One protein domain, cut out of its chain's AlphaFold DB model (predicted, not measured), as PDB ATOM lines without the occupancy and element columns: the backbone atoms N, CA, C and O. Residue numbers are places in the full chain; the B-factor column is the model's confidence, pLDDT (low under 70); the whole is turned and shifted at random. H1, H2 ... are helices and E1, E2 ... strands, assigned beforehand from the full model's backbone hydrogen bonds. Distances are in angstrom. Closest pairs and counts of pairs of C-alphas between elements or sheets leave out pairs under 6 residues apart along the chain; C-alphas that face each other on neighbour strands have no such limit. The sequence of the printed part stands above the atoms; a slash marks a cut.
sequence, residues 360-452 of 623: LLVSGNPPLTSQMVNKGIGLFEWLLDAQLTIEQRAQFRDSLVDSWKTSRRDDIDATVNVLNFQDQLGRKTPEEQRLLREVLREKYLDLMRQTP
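This is residues 360 to 452 of the 623 residues of a protein of Acidobacteria bacterium (UniProt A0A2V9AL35). Helix H1 runs through the middle, with H2 and H3 packed steeply across it on two sides and the long H4 set across its last residues; residues 446 to 452, of which 446 to 450 belong to H4, stick out. H2 and H3 are joined in a V, and the small strand E1 lies near the first end of H1. The printed part has 93 residues, with one named strand and four named helices in the order E1, H1, H2, H3, H4, and is mostly helix. It is compact, with a radius of gyration of the C-alphas of 14.1 A and spans of 37 by 34 by 26 A.

E1, residues 360 to 362, begins at C-alpha 360 (-50.484, 5.119, -17.867). H1, residues 370 to 384, is 21.2 A long. H2, residues 390 to 405, measures 22.4 A and H3, residues 409 to 426, 25.7 A. H4, residues 430 to 450, is 30.4 A long and ends at C-alpha 450 (-50.653, 28.228, 10.311).

H1 is the hub. With residues 373 to 377 alone it touches H2, at a steep tilt of 54 degrees, opposite ways; the closest C-alphas, of Val 373 and Arg 397, are 6.0 A apart. H1 touches H3 at 67 degrees, only just steep, the same way, closest at the C-alphas of Gly 376 and Leu 419, 6.6 A. With residues 382 to 384 alone H1 touches H4, about perpendicular at 82 degrees, closest at the C-alphas of Leu 383 and Arg 437, 5.6 A. H2 and H3 only just touch, only at the corner, with 3 pairs of C-alphas within 8 A, the closest being Ser 403 and Asp 411 at 6.4 A. H2 and H4 are apart. E1 pairs with no named strand, but residues 360 to 362 pair antiparallel with residues 368 to 369. In H1, H2, H3 and H4 every O i to N i+4 pair is within hydrogen-bond range.

The two C-alphas farthest apart, of Thr 406 and Glu 431, are 39.2 A apart. The printed part has no cut, and no link is long. Mean pLDDT of the printed part is 77.5; under 70 are residues 410 to 415, 417 to 419, 422 and 432.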
ATOM      1  N   LEU A 360     -50.522   3.719 -17.470       84.81
ATOM      2  CA  LEU A 360     -50.484   5.119 -17.867       84.81
ATOM      3  C   LEU A 360     -51.843   5.764 -17.558       84.81
ATOM      4  O   LEU A 360     -52.858   5.361 -18.121       84.81
ATOM      5  N   LEU A 361     -51.857   6.763 -16.674       84.31
ATOM      6  CA  LEU A 361     -53.062   7.518 -16.315       84.31
ATOM      7  C   LEU A 361     -53.209   8.772 -17.176       84.31
ATOM      8  O   LEU A 361     -54.297   9.071 -17.665       84.31
ATOM      9  N   VAL A 362     -52.112   9.510 -17.363       85.94
ATOM     10  CA  VAL A 362     -52.072  10.707 -18.210       85.94
ATOM     11  C   VAL A 362     -50.749  10.744 -18.966       85.94
ATOM     12  O   VAL A 362     -49.675  10.654 -18.372       85.94
ATOM     13  N   SER A 363     -50.822  10.905 -20.285       76.50
ATOM     14  CA  SER A 363     -49.652  11.170 -21.125       76.50
ATOM     15  C   SER A 363     -49.055  12.543 -20.800       76.50
ATOM     16  O   SER A 363     -49.785  13.528 -20.737       76.50
ATOM     17  N   GLY A 364     -47.738  12.627 -20.631       74.94
ATOM     18  CA  GLY A 364     -47.031  13.864 -20.290       74.94
ATOM     19  C   GLY A 364     -45.520  13.647 -20.237       74.94
ATOM     20  O   GLY A 364     -45.052  12.546 -20.531       74.94
ATOM     21  N   ASN A 365     -44.757  14.677 -19.862       71.81
ATOM     22  CA  ASN A 365     -43.312  14.571 -19.638       71.81
ATOM     23  C   ASN A 365     -42.937  15.070 -18.223       71.81
ATOM     24  O   ASN A 365     -42.885  16.287 -18.037       71.81
ATOM     25  N   PRO A 366     -42.677  14.171 -17.248       80.25
ATOM     26  CA  PRO A 366     -42.858  12.715 -17.328       80.25
ATOM     27  C   PRO A 366     -44.348  12.302 -17.345       80.25
ATOM     28  O   PRO A 366     -45.205  13.069 -16.896       80.25
ATOM     29  N   PRO A 367     -44.696  11.109 -17.865       84.69
ATOM     30  CA  PRO A 367     -46.070  10.607 -17.847       84.69
ATOM     31  C   PRO A 367     -46.526  10.281 -16.421       84.69
ATOM     32  O   PRO A 367     -45.731   9.783 -15.630       84.69
ATOM     33  N   LEU A 368     -47.805  10.502 -16.101       85.12
ATOM     34  CA  LEU A 368     -48.374  10.084 -14.816       85.12
ATOM     35  C   LEU A 368     -48.812   8.625 -14.894       85.12
ATOM     36  O   LEU A 368     -49.651   8.274 -15.729       85.12
ATOM     37  N   THR A 369     -48.301   7.790 -13.994       86.94
ATOM     38  CA  THR A 369     -48.670   6.372 -13.893       86.94
ATOM     39  C   THR A 369     -49.396   6.060 -12.585       86.94
ATOM     40  O   THR A 369     -49.260   6.785 -11.596       86.94
ATOM     41  N   SER A 370     -50.145   4.954 -12.551       80.94
ATOM     42  CA  SER A 370     -50.772   4.435 -11.325       80.94
ATOM     43  C   SER A 370     -49.745   4.198 -10.217       80.94
ATOM     44  O   SER A 370     -49.995   4.519  -9.057       80.94
ATOM     45  N   GLN A 371     -48.546   3.742 -10.584       83.00
ATOM     46  CA  GLN A 371     -47.435   3.545  -9.662       83.00
ATOM     47  C   GLN A 371     -46.985   4.856  -9.000       83.00
ATOM     48  O   GLN A 371     -46.752   4.874  -7.795       83.00
ATOM     49  N   MET A 372     -46.887   5.961  -9.750       82.31
ATOM     50  CA  MET A 372     -46.533   7.275  -9.189       82.31
ATOM     51  C   MET A 372     -47.579   7.760  -8.183       82.31
ATOM     52  O   MET A 372     -47.228   8.269  -7.120       82.31
ATOM     53  N   VAL A 373     -48.862   7.561  -8.492       83.25
ATOM     54  CA  VAL A 373     -49.958   7.910  -7.580       83.25
ATOM     55  C   VAL A 373     -49.886   7.072  -6.302       83.25
ATOM     56  O   VAL A 373     -49.911   7.635  -5.209       83.25
ATOM     57  N   ASN A 374     -49.741   5.750  -6.423       83.00
ATOM     58  CA  ASN A 374     -49.656   4.841  -5.276       83.00
ATOM     59  C   ASN A 374     -48.443   5.151  -4.393       83.00
ATOM     60  O   ASN A 374     -48.555   5.169  -3.169       83.00
ATOM     61  N   LYS A 375     -47.298   5.463  -5.009       82.44
ATOM     62  CA  LYS A 375     -46.094   5.917  -4.311       82.44
ATOM     63  C   LYS A 375     -46.362   7.188  -3.491       82.44
ATOM     64  O   LYS A 375     -46.089   7.198  -2.291       82.44
ATOM     65  N   GLY A 376     -46.974   8.206  -4.101       81.31
ATOM     66  CA  GLY A 376     -47.347   9.450  -3.419       81.31
ATOM     67  C   GLY A 376     -48.325   9.243  -2.255       81.31
ATOM     68  O   GLY A 376     -48.122   9.815  -1.185       81.31
ATOM     69  N   ILE A 377     -49.334   8.383  -2.434       81.88
ATOM     70  CA  ILE A 377     -50.269   7.981  -1.370       81.88
ATOM     71  C   ILE A 377     -49.509   7.322  -0.217       81.88
ATOM     72  O   ILE A 377     -49.663   7.740   0.928       81.88
ATOM     73  N   GLY A 378     -48.650   6.346  -0.519       82.56
ATOM     74  CA  GLY A 378     -47.886   5.622   0.493       82.56
ATOM     75  C   GLY A 378     -46.971   6.535   1.310       82.56
ATOM     76  O   GLY A 378     -46.845   6.355   2.518       82.56
ATOM     77  N   LEU A 379     -46.374   7.559   0.691       82.00
ATOM     78  CA  LEU A 379     -45.591   8.550   1.429       82.00
ATOM     79  C   LEU A 379     -46.464   9.411   2.356       82.00
ATOM     80  O   LEU A 379     -46.047   9.704   3.475       82.00
ATOM     81  N   PHE A 380     -47.658   9.810   1.912       83.44
ATOM     82  CA  PHE A 380     -48.602  10.569   2.736       83.44
ATOM     83  C   PHE A 380     -49.079   9.771   3.946       83.44
ATOM     84  O   PHE A 380     -49.060  10.279   5.067       83.44
ATOM     85  N   GLU A 381     -49.465   8.517   3.722       84.44
ATOM     86  CA  GLU A 381     -49.891   7.601   4.778       84.44
ATOM     87  C   GLU A 381     -48.755   7.329   5.764       84.44
ATOM     88  O   GLU A 381     -48.963   7.358   6.976       84.44
ATOM     89  N   TRP A 382     -47.531   7.153   5.255       86.88
ATOM     90  CA  TRP A 382     -46.335   7.020   6.080       86.88
ATOM     91  C   TRP A 382     -46.050   8.277   6.904       86.88
ATOM     92  O   TRP A 382     -45.720   8.155   8.078       86.88
ATOM     93  N   LEU A 383     -46.150   9.473   6.315       85.56
ATOM     94  CA  LEU A 383     -45.858  10.729   7.012       85.56
ATOM     95  C   LEU A 383     -46.861  10.970   8.139       85.56
ATOM     96  O   LEU A 383     -46.473  11.323   9.251       85.56
ATOM     97  N   LEU A 384     -48.146  10.839   7.811       84.31
ATOM     98  CA  LEU A 384     -49.237  11.121   8.731       84.31
ATOM     99  C   LEU A 384     -49.466   9.985   9.720       84.31
ATOM    100  O   LEU A 384     -50.159  10.220  10.701       84.31
ATOM    101  N   ASP A 385     -48.888   8.806   9.479       84.12
ATOM    102  CA  ASP A 385     -49.127   7.582  10.251       84.12
ATOM    103  C   ASP A 385     -50.624   7.241  10.304       84.12
ATOM    104  O   ASP A 385     -51.205   6.937  11.343       84.12
ATOM    105  N   ALA A 386     -51.274   7.381   9.148       82.69
ATOM    106  CA  ALA A 386     -52.714   7.259   8.985       82.69
ATOM    107  C   ALA A 386     -53.023   6.607   7.637       82.69
ATOM    108  O   ALA A 386     -52.481   7.023   6.616       82.69
ATOM    109  N   GLN A 387     -53.919   5.617   7.612       81.69
ATOM    110  CA  GLN A 387     -54.424   5.087   6.343       81.69
ATOM    111  C   GLN A 387     -55.459   6.033   5.744       81.69
ATOM    112  O   GLN A 387     -56.412   6.434   6.419       81.69
ATOM    113  N   LEU A 388     -55.300   6.346   4.459       79.44
ATOM    114  CA  LEU A 388     -56.296   7.102   3.719       79.44
ATOM    115  C   LEU A 388     -57.467   6.188   3.347       79.44
ATOM    116  O   LEU A 388     -57.294   5.068   2.865       79.44
ATOM    117  N   THR A 389     -58.681   6.703   3.517       81.94
ATOM    118  CA  THR A 389     -59.905   6.044   3.044       81.94
ATOM    119  C   THR A 389     -59.914   5.917   1.519       81.94
ATOM    120  O   THR A 389     -59.214   6.641   0.809       81.94
ATOM    121  N   ILE A 390     -60.764   5.030   0.988       76.75
ATOM    122  CA  ILE A 390     -60.948   4.856  -0.464       76.75
ATOM    123  C   ILE A 390     -61.284   6.197  -1.137       76.75
ATOM    124  O   ILE A 390     -60.729   6.522  -2.186       76.75
ATOM    125  N   GLU A 391     -62.137   7.003  -0.503       79.69
ATOM    126  CA  GLU A 391     -62.523   8.329  -0.989       79.69
ATOM    127  C   GLU A 391     -61.342   9.308  -0.987       79.69
ATOM    128  O   GLU A 391     -61.101   9.983  -1.984       79.69
ATOM    129  N   GLN A 392     -60.552   9.350   0.090       82.19
ATOM    130  CA  GLN A 392     -59.369  10.214   0.183       82.19
ATOM    131  C   GLN A 392     -58.278   9.810  -0.816       82.19
ATOM    132  O   GLN A 392     -57.651  10.677  -1.425       82.19
ATOM    133  N   ARG A 393     -58.074   8.508  -1.043       84.81
ATOM    134  CA  ARG A 393     -57.155   7.994  -2.072       84.81
ATOM    135  C   ARG A 393     -57.624   8.360  -3.482       84.81
ATOM    136  O   ARG A 393     -56.805   8.737  -4.319       84.81
ATOM    137  N   ALA A 394     -58.931   8.298  -3.745       78.31
ATOM    138  CA  ALA A 394     -59.508   8.746  -5.011       78.31
ATOM    139  C   ALA A 394     -59.318  10.258  -5.215       78.31
ATOM    140  O   ALA A 394     -58.816  10.666  -6.259       78.31
ATOM    141  N   GLN A 395     -59.604  11.073  -4.194       80.50
ATOM    142  CA  GLN A 395     -59.342  12.519  -4.209       80.50
ATOM    143  C   GLN A 395     -57.862  12.829  -4.480       80.50
ATOM    144  O   GLN A 395     -57.558  13.718  -5.278       80.50
ATOM    145  N   PHE A 396     -56.948  12.065  -3.864       82.44
ATOM    146  CA  PHE A 396     -55.506  12.177  -4.088       82.44
ATOM    147  C   PHE A 396     -55.142  11.978  -5.566       82.44
ATOM    148  O   PHE A 396     -54.523  12.836  -6.203       82.44
ATOM    149  N   ARG A 397     -55.576  10.844  -6.124       84.31
ATOM    150  CA  ARG A 397     -55.349  10.474  -7.524       84.31
ATOM    151  C   ARG A 397     -55.923  11.506  -8.489       84.31
ATOM    152  O   ARG A 397     -55.233  11.920  -9.417       84.31
ATOM    153  N   ASP A 398     -57.176  11.901  -8.295       82.94
ATOM    154  CA  ASP A 398     -57.903  12.722  -9.261       82.94
ATOM    155  C   ASP A 398     -57.292  14.128  -9.368       82.94
ATOM    156  O   ASP A 398     -57.190  14.682 -10.461       82.94
ATOM    157  N   SER A 399     -56.769  14.667  -8.263       79.88
ATOM    158  CA  SER A 399     -56.017  15.923  -8.286       79.88
ATOM    159  C   SER A 399     -54.680  15.813  -9.023       79.88
ATOM    160  O   SER A 399     -54.289  16.773  -9.683       79.88
ATOM    161  N   LEU A 400     -53.962  14.690  -8.915       80.44
ATOM    162  CA  LEU A 400     -52.729  14.481  -9.686       80.44
ATOM    163  C   LEU A 400     -53.031  14.372 -11.181       80.44
ATOM    164  O   LEU A 400     -52.347  14.978 -12.004       80.44
ATOM    165  N   VAL A 401     -54.096  13.651 -11.532       83.94
ATOM    166  CA  VAL A 401     -54.584  13.561 -12.912       83.94
ATOM    167  C   VAL A 401     -54.928  14.948 -13.459       83.94
ATOM    168  O   VAL A 401     -54.566  15.253 -14.596       83.94
ATOM    169  N   ASP A 402     -55.579  15.801 -12.666       81.88
ATOM    170  CA  ASP A 402     -55.905  17.172 -13.061       81.88
ATOM    171  C   ASP A 402     -54.652  18.036 -13.298       81.88
ATOM    172  O   ASP A 402     -54.536  18.670 -14.350       81.88
ATOM    173  N   SER A 403     -53.664  18.001 -12.394       77.25
ATOM    174  CA  SER A 403     -52.377  18.700 -12.576       77.25
ATOM    175  C   SER A 403     -51.648  18.275 -13.855       77.25
ATOM    176  O   SER A 403     -51.127  19.122 -14.585       77.25
ATOM    177  N   TRP A 404     -51.655  16.977 -14.178       83.00
ATOM    178  CA  TRP A 404     -51.032  16.466 -15.401       83.00
ATOM    179  C   TRP A 404     -51.794  16.852 -16.668       83.00
ATOM    180  O   TRP A 404     -51.178  17.257 -17.652       83.00
ATOM    181  N   LYS A 405     -53.131  16.785 -16.651       84.06
ATOM    182  CA  LYS A 405     -53.965  17.213 -17.788       84.06
ATOM    183  C   LYS A 405     -53.819  18.702 -18.079       84.06
ATOM    184  O   LYS A 405     -53.785  19.103 -19.238       84.06
ATOM    185  N   THR A 406     -53.697  19.512 -17.033       80.44
ATOM    186  CA  THR A 406     -53.519  20.967 -17.140       80.44
ATOM    187  C   THR A 406     -52.066  21.383 -17.397       80.44
ATOM    188  O   THR A 406     -51.795  22.571 -17.542       80.44
ATOM    189  N   SER A 407     -51.131  20.424 -17.518       71.25
ATOM    190  CA  SER A 407     -49.697  20.660 -17.763       71.25
ATOM    191  C   SER A 407     -49.064  21.668 -16.794       71.25
ATOM    192  O   SER A 407     -48.188  22.452 -17.171       71.25
ATOM    193  N   ARG A 408     -49.498  21.652 -15.529       70.31
ATOM    194  CA  ARG A 408     -48.953  22.516 -14.477       70.31
ATOM    195  C   ARG A 408     -47.553  22.040 -14.089       70.31
ATOM    196  O   ARG A 408     -47.403  21.153 -13.257       70.31
ATOM    197  N   ARG A 409     -46.524  22.609 -14.729       71.00
ATOM    198  CA  ARG A 409     -45.121  22.171 -14.573       71.00
ATOM    199  C   ARG A 409     -44.646  22.193 -13.122       71.00
ATOM    200  O   ARG A 409     -44.073  21.206 -12.687       71.00
ATOM    201  N   ASP A 410     -44.972  23.241 -12.370       66.56
ATOM    202  CA  ASP A 410     -44.577  23.354 -10.960       66.56
ATOM    203  C   ASP A 410     -45.128  22.193 -10.107       66.56
ATOM    204  O   ASP A 410     -44.439  21.666  -9.234       66.56
ATOM    205  N   ASP A 411     -46.349  21.738 -10.397       64.12
ATOM    206  CA  ASP A 411     -47.010  20.637  -9.686       64.12
ATOM    207  C   ASP A 411     -46.412  19.278 -10.047       64.12
ATOM    208  O   ASP A 411     -46.255  18.398  -9.195       64.12
ATOM    209  N   ILE A 412     -46.096  19.111 -11.332       67.44
ATOM    210  CA  ILE A 412     -45.444  17.921 -11.870       67.44
ATOM    211  C   ILE A 412     -44.053  17.799 -11.244       67.44
ATOM    212  O   ILE A 412     -43.725  16.750 -10.690       67.44
ATOM    213  N   ASP A 413     -43.280  18.886 -11.231       69.94
ATOM    214  CA  ASP A 413     -41.946  18.940 -10.635       69.94
ATOM    215  C   ASP A 413     -41.996  18.691  -9.120       69.94
ATOM    216  O   ASP A 413     -41.203  17.907  -8.589       69.94
ATOM    217  N   ALA A 414     -42.959  19.286  -8.405       65.31
ATOM    218  CA  ALA A 414     -43.160  19.033  -6.978       65.31
ATOM    219  C   ALA A 414     -43.447  17.550  -6.701       65.31
ATOM    220  O   ALA A 414     -42.831  16.949  -5.822       65.31
ATOM    221  N   THR A 415     -44.328  16.935  -7.486       64.69
ATOM    222  CA  THR A 415     -44.675  15.517  -7.348       64.69
ATOM    223  C   THR A 415     -43.481  14.612  -7.659       64.69
ATOM    224  O   THR A 415     -43.199  13.687  -6.900       64.69
ATOM    225  N   VAL A 416     -42.727  14.890  -8.726       70.56
ATOM    226  CA  VAL A 416     -41.508  14.139  -9.077       70.56
ATOM    227  C   VAL A 416     -40.467  14.229  -7.961       70.56
ATOM    228  O   VAL A 416     -39.860  13.225  -7.593       70.56
ATOM    229  N   ASN A 417     -40.292  15.405  -7.361       69.12
ATOM    230  CA  ASN A 417     -39.376  15.572  -6.238       69.12
ATOM    231  C   ASN A 417     -39.821  14.797  -4.992       69.12
ATOM    232  O   ASN A 417     -38.981  14.222  -4.300       69.12
ATOM    233  N   VAL A 418     -41.126  14.734  -4.723       67.75
ATOM    234  CA  VAL A 418     -41.677  13.915  -3.635       67.75
ATOM    235  C   VAL A 418     -41.409  12.422  -3.872       67.75
ATOM    236  O   VAL A 418     -41.008  11.714  -2.948       67.75
ATOM    237  N   LEU A 419     -41.535  11.947  -5.113       69.31
ATOM    238  CA  LEU A 419     -41.197  10.567  -5.479       69.31
ATOM    239  C   LEU A 419     -39.695  10.282  -5.328       69.31
ATOM    240  O   LEU A 419     -39.312   9.244  -4.790       69.31
ATOM    241  N   ASN A 420     -38.838  11.227  -5.724       71.75
ATOM    242  CA  ASN A 420     -37.394  11.123  -5.504       71.75
ATOM    243  C   ASN A 420     -37.052  11.060  -4.008       71.75
ATOM    244  O   ASN A 420     -36.171  10.299  -3.603       71.75
ATOM    245  N   PHE A 421     -37.748  11.839  -3.175       71.62
ATOM    246  CA  PHE A 421     -37.592  11.788  -1.723       71.62
ATOM    247  C   PHE A 421     -37.988  10.418  -1.157       71.62
ATOM    248  O   PHE A 421     -37.268   9.867  -0.328       71.62
ATOM    249  N   GLN A 422     -39.080   9.826  -1.639       68.94
ATOM    250  CA  GLN A 422     -39.501   8.486  -1.227       68.94
ATOM    251  C   GLN A 422     -38.464   7.410  -1.577       68.94
ATOM    252  O   GLN A 422     -38.174   6.550  -0.747       68.94
ATOM    253  N   ASP A 423     -37.855   7.472  -2.763       72.50
ATOM    254  CA  ASP A 423     -36.791   6.537  -3.141       72.50
ATOM    255  C   ASP A 423     -35.539   6.716  -2.253       72.50
ATOM    256  O   ASP A 423     -34.869   5.739  -1.910       72.50
ATOM    257  N   GLN A 424     -35.226   7.946  -1.823       70.25
ATOM    258  CA  GLN A 424     -34.168   8.199  -0.835       70.25
ATOM    259  C   GLN A 424     -34.530   7.649   0.546       70.25
ATOM    260  O   GLN A 424     -33.681   7.053   1.208       70.25
ATOM    261  N   LEU A 425     -35.785   7.814   0.965       71.88
ATOM    262  CA  LEU A 425     -36.303   7.295   2.224       71.88
ATOM    263  C   LEU A 425     -36.245   5.763   2.257       71.88
ATOM    264  O   LEU A 425     -35.826   5.192   3.260       71.88
ATOM    265  N   GLY A 426     -36.571   5.091   1.149       70.69
ATOM    266  CA  GLY A 426     -36.487   3.633   1.025       70.69
ATOM    267  C   GLY A 426     -35.074   3.063   1.206       70.69
ATOM    268  O   GLY A 426     -34.930   1.898   1.559       70.69
ATOM    269  N   ARG A 427     -34.025   3.879   1.023       77.00
ATOM    270  CA  ARG A 427     -32.618   3.490   1.247       77.00
ATOM    271  C   ARG A 427     -32.151   3.673   2.694       77.00
ATOM    272  O   ARG A 427     -31.027   3.297   3.015       77.00
ATOM    273  N   LYS A 428     -32.969   4.298   3.543       72.00
ATOM    274  CA  LYS A 428     -32.677   4.532   4.962       72.00
ATOM    275  C   LYS A 428     -33.005   3.305   5.804       72.00
ATOM    276  O   LYS A 428     -33.845   2.493   5.418       72.00
ATOM    277  N   THR A 429     -32.366   3.177   6.967       77.56
ATOM    278  CA  THR A 429     -32.736   2.113   7.910       77.56
ATOM    279  C   THR A 429     -34.128   2.382   8.498       77.56
ATOM    280  O   THR A 429     -34.562   3.538   8.542       77.56
ATOM    281  N   PRO A 430     -34.847   1.358   8.990       77.06
ATOM    282  CA  PRO A 430     -36.142   1.559   9.640       77.06
ATOM    283  C   PRO A 430     -36.099   2.582  10.790       77.06
ATOM    284  O   PRO A 430     -37.039   3.349  10.973       77.06
ATOM    285  N   GLU A 431     -35.000   2.637  11.545       70.12
ATOM    286  CA  GLU A 431     -34.780   3.601  12.634       70.12
ATOM    287  C   GLU A 431     -34.679   5.031  12.099       70.12
ATOM    288  O   GLU A 431     -35.303   5.943  12.636       70.12
ATOM    289  N   GLU A 432     -33.907   5.226  11.029       68.44
ATOM    290  CA  GLU A 432     -33.766   6.527  10.373       68.44
ATOM    291  C   GLU A 432     -35.096   6.995   9.781       68.44
ATOM    292  O   GLU A 432     -35.431   8.172   9.871       68.44
ATOM    293  N   GLN A 433     -35.873   6.074   9.204       74.44
ATOM    294  CA  GLN A 433     -37.204   6.371   8.683       74.44
ATOM    295  C   GLN A 433     -38.142   6.837   9.799       74.44
ATOM    296  O   GLN A 433     -38.806   7.854   9.632       74.44
ATOM    297  N   ARG A 434     -38.178   6.152  10.950       72.06
ATOM    298  CA  ARG A 434     -39.007   6.576  12.093       72.06
ATOM    299  C   ARG A 434     -38.639   7.979  12.576       72.06
ATOM    300  O   ARG A 434     -39.518   8.826  12.692       72.06
ATOM    301  N   LEU A 435     -37.346   8.252  12.757       70.50
ATOM    302  CA  LEU A 435     -36.874   9.577  13.161       70.50
ATOM    303  C   LEU A 435     -37.259  10.659  12.141       70.50
ATOM    304  O   LEU A 435     -37.787  11.706  12.509       70.50
ATOM    305  N   LEU A 436     -37.019  10.405  10.851       72.75
ATOM    306  CA  LEU A 436     -37.368  11.344   9.784       72.75
ATOM    307  C   LEU A 436     -38.871  11.612   9.728       72.75
ATOM    308  O   LEU A 436     -39.259  12.758   9.504       72.75
ATOM    309  N   ARG A 437     -39.702  10.586   9.944       82.50
ATOM    310  CA  ARG A 437     -41.158  10.729   9.992       82.50
ATOM    311  C   ARG A 437     -41.568  11.728  11.061       82.50
ATOM    312  O   ARG A 437     -42.282  12.663  10.728       82.50
ATOM    313  N   GLU A 438     -41.104  11.564  12.299       75.44
ATOM    314  CA  GLU A 438     -41.481  12.460  13.403       75.44
ATOM    315  C   GLU A 438     -41.081  13.909  13.116       75.44
ATOM    316  O   GLU A 438     -41.909  14.815  13.208       75.44
ATOM    317  N   VAL A 439     -39.844  14.125  12.658       71.56
ATOM    318  CA  VAL A 439     -39.350  15.470  12.337       71.56
ATOM    319  C   VAL A 439     -40.144  16.114  11.196       71.56
ATOM    320  O   VAL A 439     -40.479  17.301  11.244       71.56
ATOM    321  N   LEU A 440     -40.423  15.354  10.134       75.94
ATOM    322  CA  LEU A 440     -41.189  15.845   8.990       75.94
ATOM    323  C   LEU A 440     -42.635  16.138   9.369       75.94
ATOM    324  O   LEU A 440     -43.173  17.163   8.951       75.94
ATOM    325  N   ARG A 441     -43.252  15.244  10.144       82.94
ATOM    326  CA  ARG A 441     -44.653  15.319  10.550       82.94
ATOM    327  C   ARG A 441     -44.907  16.562  11.387       82.94
ATOM    328  O   ARG A 441     -45.820  17.309  11.057       82.94
ATOM    329  N   GLU A 442     -44.074  16.830  12.394       74.81
ATOM    330  CA  GLU A 442     -44.194  18.026  13.244       74.81
ATOM    331  C   GLU A 442     -44.177  19.305  12.396       74.81
ATOM    332  O   GLU A 442     -45.132  20.083  12.399       74.81
ATOM    333  N   LYS A 443     -43.143  19.459  11.562       70.69
ATOM    334  CA  LYS A 443     -42.989  20.610  10.659       70.69
ATOM    335  C   LYS A 443     -44.157  20.753   9.685       70.69
ATOM    336  O   LYS A 443     -44.607  21.862   9.405       70.69
ATOM    337  N   TYR A 444     -44.627  19.633   9.140       79.31
ATOM    338  CA  TYR A 444     -45.726  19.608   8.184       79.31
ATOM    339  C   TYR A 444     -47.057  20.009   8.825       79.31
ATOM    340  O   TYR A 444     -47.770  20.852   8.282       79.31
ATOM    341  N   LEU A 445     -47.375  19.464   9.999       82.31
ATOM    342  CA  LEU A 445     -48.594  19.808  10.727       82.31
ATOM    343  C   LEU A 445     -48.577  21.262  11.196       82.31
ATOM    344  O   LEU A 445     -49.593  21.941  11.074       82.31
ATOM    345  N   ASP A 446     -47.436  21.773  11.657       77.06
ATOM    346  CA  ASP A 446     -47.303  23.178  12.046       77.06
ATOM    347  C   ASP A 446     -47.522  24.131  10.873       77.06
ATOM    348  O   ASP A 446     -48.186  25.158  11.032       77.06
ATOM    349  N   LEU A 447     -47.032  23.778   9.682       75.44
ATOM    350  CA  LEU A 447     -47.321  24.531   8.465       75.44
ATOM    351  C   LEU A 447     -48.827  24.544   8.166       75.44
ATOM    352  O   LEU A 447     -49.381  25.600   7.870       75.44
ATOM    353  N   MET A 448     -49.508  23.401   8.292       80.44
ATOM    354  CA  MET A 448     -50.954  23.318   8.050       80.44
ATOM    355  C   MET A 448     -51.765  24.093   9.093       80.44
ATOM    356  O   MET A 448     -52.731  24.775   8.750       80.44
ATOM    357  N   ARG A 449     -51.355  24.056  10.363       79.94
ATOM    358  CA  ARG A 449     -52.005  24.809  11.447       79.94
ATOM    359  C   ARG A 449     -51.874  26.320  11.282       79.94
ATOM    360  O   ARG A 449     -52.748  27.046  11.743       79.94
ATOM    361  N   GLN A 450     -50.826  26.802  10.614       79.31
ATOM    362  CA  GLN A 450     -50.653  28.228  10.311       79.31
ATOM    363  C   GLN A 450     -51.633  28.740   9.243       79.31
ATOM    364  O   GLN A 450     -51.872  29.946   9.156       79.31
ATOM    365  N   THR A 451     -52.241  27.850   8.457       76.31
ATOM    366  CA  THR A 451     -53.204  28.195   7.400       76.31
ATOM    367  C   THR A 451     -54.550  27.475   7.573       76.31
ATOM    368  O   THR A 451     -55.036  26.849   6.637       76.31
ATOM    369  N   PRO A 452     -55.242  27.607   8.721       70.62
ATOM    370  CA  PRO A 452     -56.386  26.758   9.077       70.62
ATOM    371  C   PRO A 452     -57.629  26.965   8.195       70.62
ATOM    372  O   PRO A 452     -58.504  26.107   8.143       70.62
TER     373      PRO A 452